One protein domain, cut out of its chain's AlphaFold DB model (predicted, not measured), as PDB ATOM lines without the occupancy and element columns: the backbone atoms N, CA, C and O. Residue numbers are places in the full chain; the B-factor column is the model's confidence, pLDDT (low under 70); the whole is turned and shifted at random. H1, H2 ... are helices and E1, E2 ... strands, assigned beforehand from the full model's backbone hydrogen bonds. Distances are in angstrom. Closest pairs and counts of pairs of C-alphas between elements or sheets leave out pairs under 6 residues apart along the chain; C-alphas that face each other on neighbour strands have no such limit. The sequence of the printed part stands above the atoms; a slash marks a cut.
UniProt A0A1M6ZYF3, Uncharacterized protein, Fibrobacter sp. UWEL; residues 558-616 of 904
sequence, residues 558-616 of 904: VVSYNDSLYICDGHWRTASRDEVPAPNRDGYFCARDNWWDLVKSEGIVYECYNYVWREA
ATOM      1  N   VAL A 558     -36.536 -17.064 -18.905       93.44
ATOM      2  CA  VAL A 558     -36.563 -18.014 -20.010       93.44
ATOM      3  C   VAL A 558     -35.157 -18.101 -20.573       93.44
ATOM      4  O   VAL A 558     -34.561 -17.077 -20.897       93.44
ATOM      5  N   VAL A 559     -34.662 -19.321 -20.756       92.12
ATOM      6  CA  VAL A 559     -33.353 -19.603 -21.361       92.12
ATOM      7  C   VAL A 559     -33.497 -20.622 -22.489       92.12
ATOM      8  O   VAL A 559     -34.474 -21.372 -22.544       92.12
ATOM      9  N   SER A 560     -32.524 -20.672 -23.397       90.38
ATOM     10  CA  SER A 560     -32.441 -21.706 -24.435       90.38
ATOM     11  C   SER A 560     -31.271 -22.649 -24.193       90.38
ATOM     12  O   SER A 560     -30.145 -22.195 -23.989       90.38
ATOM     13  N   TYR A 561     -31.507 -23.952 -24.330       87.56
ATOM     14  CA  TYR A 561     -30.453 -24.958 -24.370       87.56
ATOM     15  C   TYR A 561     -30.775 -26.023 -25.426       87.56
ATOM     16  O   TYR A 561     -31.881 -26.559 -25.442       87.56
ATOM     17  N   ASN A 562     -29.828 -26.309 -26.329       86.00
ATOM     18  CA  ASN A 562     -29.995 -27.223 -27.474       86.00
ATOM     19  C   ASN A 562     -31.328 -27.010 -28.230       86.00
ATOM     20  O   ASN A 562     -32.170 -27.907 -28.298       86.00
ATOM     21  N   ASP A 563     -31.537 -25.781 -28.719       87.38
ATOM     22  CA  ASP A 563     -32.741 -25.283 -29.415       87.38
ATOM     23  C   ASP A 563     -34.076 -25.410 -28.645       87.38
ATOM     24  O   ASP A 563     -35.131 -25.004 -29.138       87.38
ATOM     25  N   SER A 564     -34.043 -25.922 -27.414       91.94
ATOM     26  CA  SER A 564     -35.197 -26.068 -26.531       91.94
ATOM     27  C   SER A 564     -35.278 -24.873 -25.587       91.94
ATOM     28  O   SER A 564     -34.294 -24.500 -24.947       91.94
ATOM     29  N   LEU A 565     -36.459 -24.265 -25.500       93.44
ATOM     30  CA  LEU A 565     -36.743 -23.195 -24.546       93.44
ATOM     31  C   LEU A 565     -37.105 -23.803 -23.191       93.44
ATOM     32  O   LEU A 565     -37.869 -24.768 -23.126       93.44
ATOM     33  N   TYR A 566     -36.600 -23.209 -22.118       93.12
ATOM     34  CA  TYR A 566     -36.937 -23.550 -20.742       93.12
ATOM     35  C   TYR A 566     -37.458 -22.304 -20.037       93.12
ATOM     36  O   TYR A 566     -36.838 -21.248 -20.138       93.12
ATOM     37  N   ILE A 567     -38.578 -22.426 -19.327       94.00
ATOM     38  CA  ILE A 567     -39.134 -21.364 -18.480       94.00
ATOM     39  C   ILE A 567     -39.005 -21.758 -17.013       94.00
ATOM     40  O   ILE A 567     -39.190 -22.927 -16.656       94.00
ATOM     41  N   CYS A 568     -38.699 -20.777 -16.171       92.50
ATOM     42  CA  CYS A 568     -38.722 -20.928 -14.730       92.50
ATOM     43  C   CYS A 568     -40.088 -20.509 -14.163       92.50
ATOM     44  O   CYS A 568     -40.445 -19.333 -14.198       92.50
ATOM     45  N   ASP A 569     -40.849 -21.445 -13.589       89.19
ATOM     46  CA  ASP A 569     -42.087 -21.144 -12.839       89.19
ATOM     47  C   ASP A 569     -41.976 -21.413 -11.316       89.19
ATOM     48  O   ASP A 569     -42.897 -21.131 -10.535       89.19
ATOM     49  N   GLY A 570     -40.805 -21.874 -10.874       82.62
ATOM     50  CA  GLY A 570     -40.517 -22.463  -9.558       82.62
ATOM     51  C   GLY A 570     -39.845 -23.843  -9.668       82.62
ATOM     52  O   GLY A 570     -39.391 -24.397  -8.668       82.62
ATOM     53  N   HIS A 571     -39.789 -24.376 -10.889       84.00
ATOM     54  CA  HIS A 571     -38.807 -25.337 -11.385       84.00
ATOM     55  C   HIS A 571     -38.520 -25.025 -12.866       84.00
ATOM     56  O   HIS A 571     -39.326 -24.358 -13.524       84.00
ATOM     57  N   TRP A 572     -37.380 -25.474 -13.397       86.62
ATOM     58  CA  TRP A 572     -37.127 -25.396 -14.835       86.62
ATOM     59  C   TRP A 572     -37.907 -26.488 -15.559       86.62
ATOM     60  O   TRP A 572     -37.734 -27.676 -15.281       86.62
ATOM     61  N   ARG A 573     -38.711 -26.090 -16.542       90.50
ATOM     62  CA  ARG A 573     -39.390 -27.005 -17.463       90.50
ATOM     63  C   ARG A 573     -39.237 -26.526 -18.896       90.50
ATOM     64  O   ARG A 573     -39.106 -25.328 -19.137       90.50
ATOM     65  N   THR A 574     -39.309 -27.447 -19.851       91.00
ATOM     66  CA  THR A 574     -39.413 -27.077 -21.264       91.00
ATOM     67  C   THR A 574     -40.678 -26.241 -21.485       91.00
ATOM     68  O   THR A 574     -41.754 -26.573 -20.976       91.00
ATOM     69  N   ALA A 575     -40.536 -25.157 -22.239       93.88
ATOM     70  CA  ALA A 575     -41.618 -24.289 -22.674       93.88
ATOM     71  C   ALA A 575     -41.880 -24.499 -24.168       93.88
ATOM     72  O   ALA A 575     -40.950 -24.603 -24.972       93.88
ATOM     73  N   SER A 576     -43.150 -24.517 -24.558       94.50
ATOM     74  CA  SER A 576     -43.520 -24.281 -25.954       94.50
ATOM     75  C   SER A 576     -43.273 -22.810 -26.319       94.50
ATOM     76  O   SER A 576     -43.246 -21.937 -25.451       94.50
ATOM     77  N   ARG A 577     -43.085 -22.508 -27.613       92.44
ATOM     78  CA  ARG A 577     -42.823 -21.125 -28.069       92.44
ATOM     79  C   ARG A 577     -43.941 -20.161 -27.644       92.44
ATOM     80  O   ARG A 577     -43.654 -19.023 -27.293       92.44
ATOM     81  N   ASP A 578     -45.183 -20.631 -27.622       92.94
ATOM     82  CA  ASP A 578     -46.362 -19.810 -27.329       92.94
ATOM     83  C   ASP A 578     -46.490 -19.435 -25.834       92.94
ATOM     84  O   ASP A 578     -47.253 -18.534 -25.495       92.94
ATOM     85  N   GLU A 579     -45.738 -20.090 -24.938       94.25
ATOM     86  CA  GLU A 579     -45.736 -19.809 -23.490       94.25
ATOM     87  C   GLU A 579     -44.751 -18.713 -23.059       94.25
ATOM     88  O   GLU A 579     -44.888 -18.179 -21.958       94.25
ATOM     89  N   VAL A 580     -43.747 -18.393 -23.881       95.56
ATOM     90  CA  VAL A 580     -42.695 -17.421 -23.535       95.56
ATOM     91  C   VAL A 580     -42.959 -16.061 -24.194       95.56
ATOM     92  O   VAL A 580     -43.546 -16.035 -25.279       95.56
ATOM     93  N   PRO A 581     -42.524 -14.927 -23.608       95.56
ATOM     94  CA  PRO A 581     -42.619 -13.612 -24.247       95.56
ATOM     95  C   PRO A 581     -42.029 -13.592 -25.664       95.56
ATOM     96  O   PRO A 581     -41.070 -14.309 -25.962       95.56
ATOM     97  N   ALA A 582     -42.575 -12.745 -26.543       96.06
ATOM     98  CA  ALA A 582     -42.160 -12.688 -27.948       96.06
ATOM     99  C   ALA A 582     -40.632 -12.499 -28.147       96.06
ATOM    100  O   ALA A 582     -40.058 -13.265 -28.921       96.06
ATOM    101  N   PRO A 583     -39.917 -11.638 -27.387       96.62
ATOM    102  CA  PRO A 583     -38.458 -11.532 -27.501       96.62
ATOM    103  C   PRO A 583     -37.720 -12.857 -27.250       96.62
ATOM    104  O   PRO A 583     -36.764 -13.175 -27.955       96.62
ATOM    105  N   ASN A 584     -38.199 -13.691 -26.317       95.75
ATOM    106  CA  ASN A 584     -37.618 -15.011 -26.064       95.75
ATOM    107  C   ASN A 584     -37.889 -16.003 -27.207       95.75
ATOM    108  O   ASN A 584     -37.033 -16.843 -27.493       95.75
ATOM    109  N   ARG A 585     -39.040 -15.906 -27.897       94.25
ATOM    110  CA  ARG A 585     -39.297 -16.675 -29.134       94.25
ATOM    111  C   ARG A 585     -38.283 -16.330 -30.224       94.25
ATOM    112  O   ARG A 585     -37.875 -17.219 -30.981       94.25
ATOM    113  N   ASP A 586     -37.893 -15.064 -30.286       93.25
ATOM    114  CA  ASP A 586     -36.970 -14.500 -31.274       93.25
ATOM    115  C   ASP A 586     -35.485 -14.704 -30.898       93.25
ATOM    116  O   ASP A 586     -34.596 -14.304 -31.646       93.25
ATOM    117  N   GLY A 587     -35.204 -15.366 -29.766       93.25
ATOM    118  CA  GLY A 587     -33.849 -15.665 -29.284       93.25
ATOM    119  C   GLY A 587     -33.188 -14.533 -28.491       93.25
ATOM    120  O   GLY A 587     -31.994 -14.604 -28.203       93.25
ATOM    121  N   TYR A 588     -33.941 -13.493 -28.130       95.12
ATOM    122  CA  TYR A 588     -33.456 -12.356 -27.358       95.12
ATOM    123  C   TYR A 588     -33.837 -12.522 -25.880       95.12
ATOM    124  O   TYR A 588     -34.968 -12.267 -25.468       95.12
ATOM    125  N   PHE A 589     -32.896 -13.009 -25.073       94.69
ATOM    126  CA  PHE A 589     -33.104 -13.323 -23.654       94.69
ATOM    127  C   PHE A 589     -32.810 -12.111 -22.755       94.69
ATOM    128  O   PHE A 589     -31.988 -11.265 -23.104       94.69
ATOM    129  N   CYS A 590     -33.507 -12.003 -21.619       93.88
ATOM    130  CA  CYS A 590     -33.326 -10.906 -20.668       93.88
ATOM    131  C   CYS A 590     -32.241 -11.287 -19.651       93.88
ATOM    132  O   CYS A 590     -32.447 -12.135 -18.787       93.88
ATOM    133  N   ALA A 591     -31.077 -10.663 -19.777       91.00
ATOM    134  CA  ALA A 591     -29.870 -10.925 -19.009       91.00
ATOM    135  C   ALA A 591     -29.354  -9.631 -18.360       91.00
ATOM    136  O   ALA A 591     -29.902  -8.547 -18.550       91.00
ATOM    137  N   ARG A 592     -28.271  -9.723 -17.580       83.62
ATOM    138  CA  ARG A 592     -27.722  -8.574 -16.838       83.62
ATOM    139  C   ARG A 592     -27.159  -7.461 -17.733       83.62
ATOM    140  O   ARG A 592     -27.102  -6.307 -17.311       83.62
ATOM    141  N   ASP A 593     -26.726  -7.799 -18.946       82.88
ATOM    142  CA  ASP A 593     -26.111  -6.849 -19.882       82.88
ATOM    143  C   ASP A 593     -27.114  -6.089 -20.763       82.88
ATOM    144  O   ASP A 593     -26.752  -5.038 -21.279       82.88
ATOM    145  N   ASN A 594     -28.365  -6.554 -20.859       88.50
ATOM    146  CA  ASN A 594     -29.494  -5.846 -21.480       88.50
ATOM    147  C   ASN A 594     -30.621  -5.536 -20.470       88.50
ATOM    148  O   ASN A 594     -31.785  -5.382 -20.836       88.50
ATOM    149  N   TRP A 595     -30.291  -5.434 -19.175       88.19
ATOM    150  CA  TRP A 595     -31.202  -4.880 -18.169       88.19
ATOM    151  C   TRP A 595     -31.625  -3.457 -18.557       88.19
ATOM    152  O   TRP A 595     -30.773  -2.604 -18.799       88.19
ATOM    153  N   TRP A 596     -32.933  -3.197 -18.504       86.31
ATOM    154  CA  TRP A 596     -33.614  -1.969 -18.941       86.31
ATOM    155  C   TRP A 596     -33.702  -1.744 -20.457       86.31
ATOM    156  O   TRP A 596     -34.263  -0.723 -20.866       86.31
ATOM    157  N   ASP A 597     -33.255  -2.689 -21.288       91.94
ATOM    158  CA  ASP A 597     -33.526  -2.633 -22.725       91.94
ATOM    159  C   ASP A 597     -35.035  -2.675 -22.997       91.94
ATOM    160  O   ASP A 597     -35.807  -3.362 -22.316       91.94
ATOM    161  N   LEU A 598     -35.438  -1.949 -24.041       93.62
ATOM    162  CA  LEU A 598     -36.798  -1.914 -24.563       93.62
ATOM    163  C   LEU A 598     -36.808  -2.495 -25.980       93.62
ATOM    164  O   LEU A 598     -36.058  -2.047 -26.847       93.62
ATOM    165  N   VAL A 599     -37.677  -3.472 -26.238       95.31
ATOM    166  CA  VAL A 599     -37.765  -4.172 -27.531       95.31
ATOM    167  C   VAL A 599     -39.219  -4.345 -27.955       95.31
ATOM    168  O   VAL A 599     -40.067  -4.704 -27.144       95.31
ATOM    169  N   LYS A 600     -39.531  -4.110 -29.234       96.38
ATOM    170  CA  LYS A 600     -40.881  -4.309 -29.778       96.38
ATOM    171  C   LYS A 600     -40.932  -5.574 -30.625       96.38
ATOM    172  O   LYS A 600     -40.345  -5.601 -31.704       96.38
ATOM    173  N   SER A 601     -41.653  -6.591 -30.156       95.88
ATOM    174  CA  SER A 601     -41.950  -7.807 -30.926       95.88
ATOM    175  C   SER A 601     -43.458  -8.070 -30.934       95.88
ATOM    176  O   SER A 601     -44.174  -7.688 -30.011       95.88
ATOM    177  N   GLU A 602     -43.961  -8.600 -32.052       94.94
ATOM    178  CA  GLU A 602     -45.394  -8.787 -32.361       94.94
ATOM    179  C   GLU A 602     -46.294  -7.541 -32.145       94.94
ATOM    180  O   GLU A 602     -47.517  -7.630 -32.089       94.94
ATOM    181  N   GLY A 603     -45.693  -6.345 -32.102       95.44
ATOM    182  CA  GLY A 603     -46.381  -5.064 -31.909       95.44
ATOM    183  C   GLY A 603     -46.458  -4.581 -30.456       95.44
ATOM    184  O   GLY A 603     -46.814  -3.423 -30.242       95.44
ATOM    185  N   ILE A 604     -46.063  -5.406 -29.485       96.81
ATOM    186  CA  ILE A 604     -45.994  -5.070 -28.056       96.81
ATOM    187  C   ILE A 604     -44.556  -4.662 -27.709       96.81
ATOM    188  O   ILE A 604     -43.603  -5.273 -28.193       96.81
ATOM    189  N   VAL A 605     -44.388  -3.613 -26.897       97.06
ATOM    190  CA  VAL A 605     -43.080  -3.230 -26.340       97.06
ATOM    191  C   VAL A 605     -42.865  -3.990 -25.034       97.06
ATOM    192  O   VAL A 605     -43.734  -3.985 -24.163       97.06
ATOM    193  N   TYR A 606     -41.704  -4.617 -24.894       97.25
ATOM    194  CA  TYR A 606     -41.258  -5.321 -23.700       97.25
ATOM    195  C   TYR A 606     -40.061  -4.604 -23.070       97.25
ATOM    196  O   TYR A 606     -39.237  -4.034 -23.781       97.25
ATOM    197  N   GLU A 607     -39.960  -4.670 -21.745       95.94
ATOM    198  CA  GLU A 607     -38.843  -4.171 -20.935       95.94
ATOM    199  C   GLU A 607     -38.151  -5.351 -20.240       95.94
ATOM    200  O   GLU A 607     -38.828  -6.203 -19.653       95.94
ATOM    201  N   CYS A 608     -36.818  -5.408 -20.294       95.44
ATOM    202  CA  CYS A 608     -36.039  -6.414 -19.574       95.44
ATOM    203  C   CYS A 608     -35.797  -5.953 -18.133       95.44
ATOM    204  O   CYS A 608     -35.038  -5.016 -17.883       95.44
ATOM    205  N   TYR A 609     -36.436  -6.617 -17.170       92.56
ATOM    206  CA  TYR A 609     -36.324  -6.282 -15.751       92.56
ATOM    207  C   TYR A 609     -36.268  -7.551 -14.897       92.56
ATOM    208  O   TYR A 609     -37.114  -8.430 -15.037       92.56
ATOM    209  N   ASN A 610     -35.279  -7.642 -14.000       89.38
ATOM    210  CA  ASN A 610     -35.021  -8.816 -13.151       89.38
ATOM    211  C   ASN A 610     -35.033 -10.149 -13.932       89.38
ATOM    212  O   ASN A 610     -35.686 -11.102 -13.524       89.38
ATOM    213  N   TYR A 611     -34.329 -10.205 -15.070       91.81
ATOM    214  CA  TYR A 611     -34.230 -11.390 -15.943       91.81
ATOM    215  C   TYR A 611     -35.545 -11.831 -16.625       91.81
ATOM    216  O   TYR A 611     -35.603 -12.895 -17.238       91.81
ATOM    217  N   VAL A 612     -36.597 -11.005 -16.588       95.00
ATOM    218  CA  VAL A 612     -37.880 -11.273 -17.255       95.00
ATOM    219  C   VAL A 612     -38.203 -10.177 -18.271       95.00
ATOM    220  O   VAL A 612     -38.124  -8.987 -17.966       95.00
ATOM    221  N   TRP A 613     -38.634 -10.575 -19.471       96.75
ATOM    222  CA  TRP A 613     -39.309  -9.671 -20.405       96.75
ATOM    223  C   TRP A 613     -40.762  -9.477 -19.973       96.75
ATOM    224  O   TRP A 613     -41.596 -10.368 -20.144       96.75
ATOM    225  N   ARG A 614     -41.073  -8.300 -19.429       95.50
ATOM    226  CA  ARG A 614     -42.449  -7.874 -19.131       95.50
ATOM    227  C   ARG A 614     -42.956  -6.929 -20.208       95.50
ATOM    228  O   ARG A 614     -42.155  -6.233 -20.822       95.50
ATOM    229  N   GLU A 615     -44.269  -6.858 -20.416       97.06
ATOM    230  CA  GLU A 615     -44.848  -5.770 -21.213       97.06
ATOM    231  C   GLU A 615     -44.484  -4.426 -20.564       97.06
ATOM    232  O   GLU A 615     -44.587  -4.258 -19.343       97.06
ATOM    233  N   ALA A 616     -43.995  -3.488 -21.370       95.50
ATOM    234  CA  ALA A 616     -43.562  -2.181 -20.906       95.50
ATOM    235  C   ALA A 616     -44.765  -1.346 -20.434       95.50
ATOM    236  O   ALA A 616     -45.881  -1.480 -20.939       95.50
TER     237      ALA A 616
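What this domain is: This is residues 558 to 616 of the 904 residues of an uncharacterized protein of Fibrobacter sp. UWEL (UniProt A0A1M6ZYF3). Two small three-stranded antiparallel sheets, E1 to E3 and E4 to E6, stand at the two ends of the domain, with the one-turn helix H1 between them. H1 packs over the second sheet and only grazes the first, and a long loop, residues 586 to 597, leads from H1 to the second sheet. The printed part has 59 residues with one named helix and six named strands, in the order E1 E2 E3 H1 E4 E5 E6, and the class is mostly strand. The sheet orders are E1 - E2 - E3 and E4 - E5 - E6, and each sheet is a meander, its strands following one another in the chain, each the antiparallel neighbour of the one before. The whole is compact and rounded, with a radius of gyration of the C-alphas of 10.9 A and spans of 26 by 23 by 19 A.

Where its parts are: Find C-alpha 558 at (-36.563, -18.014, -20.010); there E1, residues 558 to 561, begins. E2, residues 564 to 568, follows and is 13.3 A long, and E3 takes residues 572 to 575. Look next at C-alpha 582, at (-42.160, -12.688, -27.948), where H1, residues 582 to 585, begins; it is 5.0 A long. E4 takes residues 598 to 601. E5, residues 604 to 609, is the longest strand by residues, at 15.7 A. E6, residues 612 to 615, ends with C-alpha 615 at (-44.848, -5.770, -21.213).

How they stand to each other: Start with the hairpin E1 and E2, antiparallel at 146 degrees, where N 559 and O 566 are 3.0 A apart, within hydrogen-bond range. In the hairpin E2 and E3, at 130 degrees, look for N 575 and O 565, 2.8 A apart. H1 only grazes this sheet, with residues 584 to 585; the closest C-alphas of E1 and H1 are those of Val 558 and Asn 584, 6.8 A apart. H1 is on the sheet E4 E5 E6, over E5, at a height over the sheet of 8.5 A. The closest C-alphas of H1 and E4 are those of Ala 582 and Ser 601, 5.7 A apart. H1 is too short for an O i to N i+4 pair, and its one O i to N i+3 pair is within hydrogen-bond range. In the hairpin E4 and E5, at 140 degrees, N 606 and O 599 are 2.8 A apart. In the hairpin E5 and E6, at 144 degrees, N 607 and O 614 are 2.8 A apart. Between the sheets, E2 and E5 are apart, for instance, while the closest C-alphas of E1 and E6, those of Val 558 and Val 612, are 7.4 A apart.

The domain as a whole: The two C-alphas farthest apart are those of His 571 and Gly 603, at 29.8 A. The printed part has no cut. The link from H1 to E4 is long, with 12 residues. The mean pLDDT of the printed part is 92.5, and no printed residue is under 70.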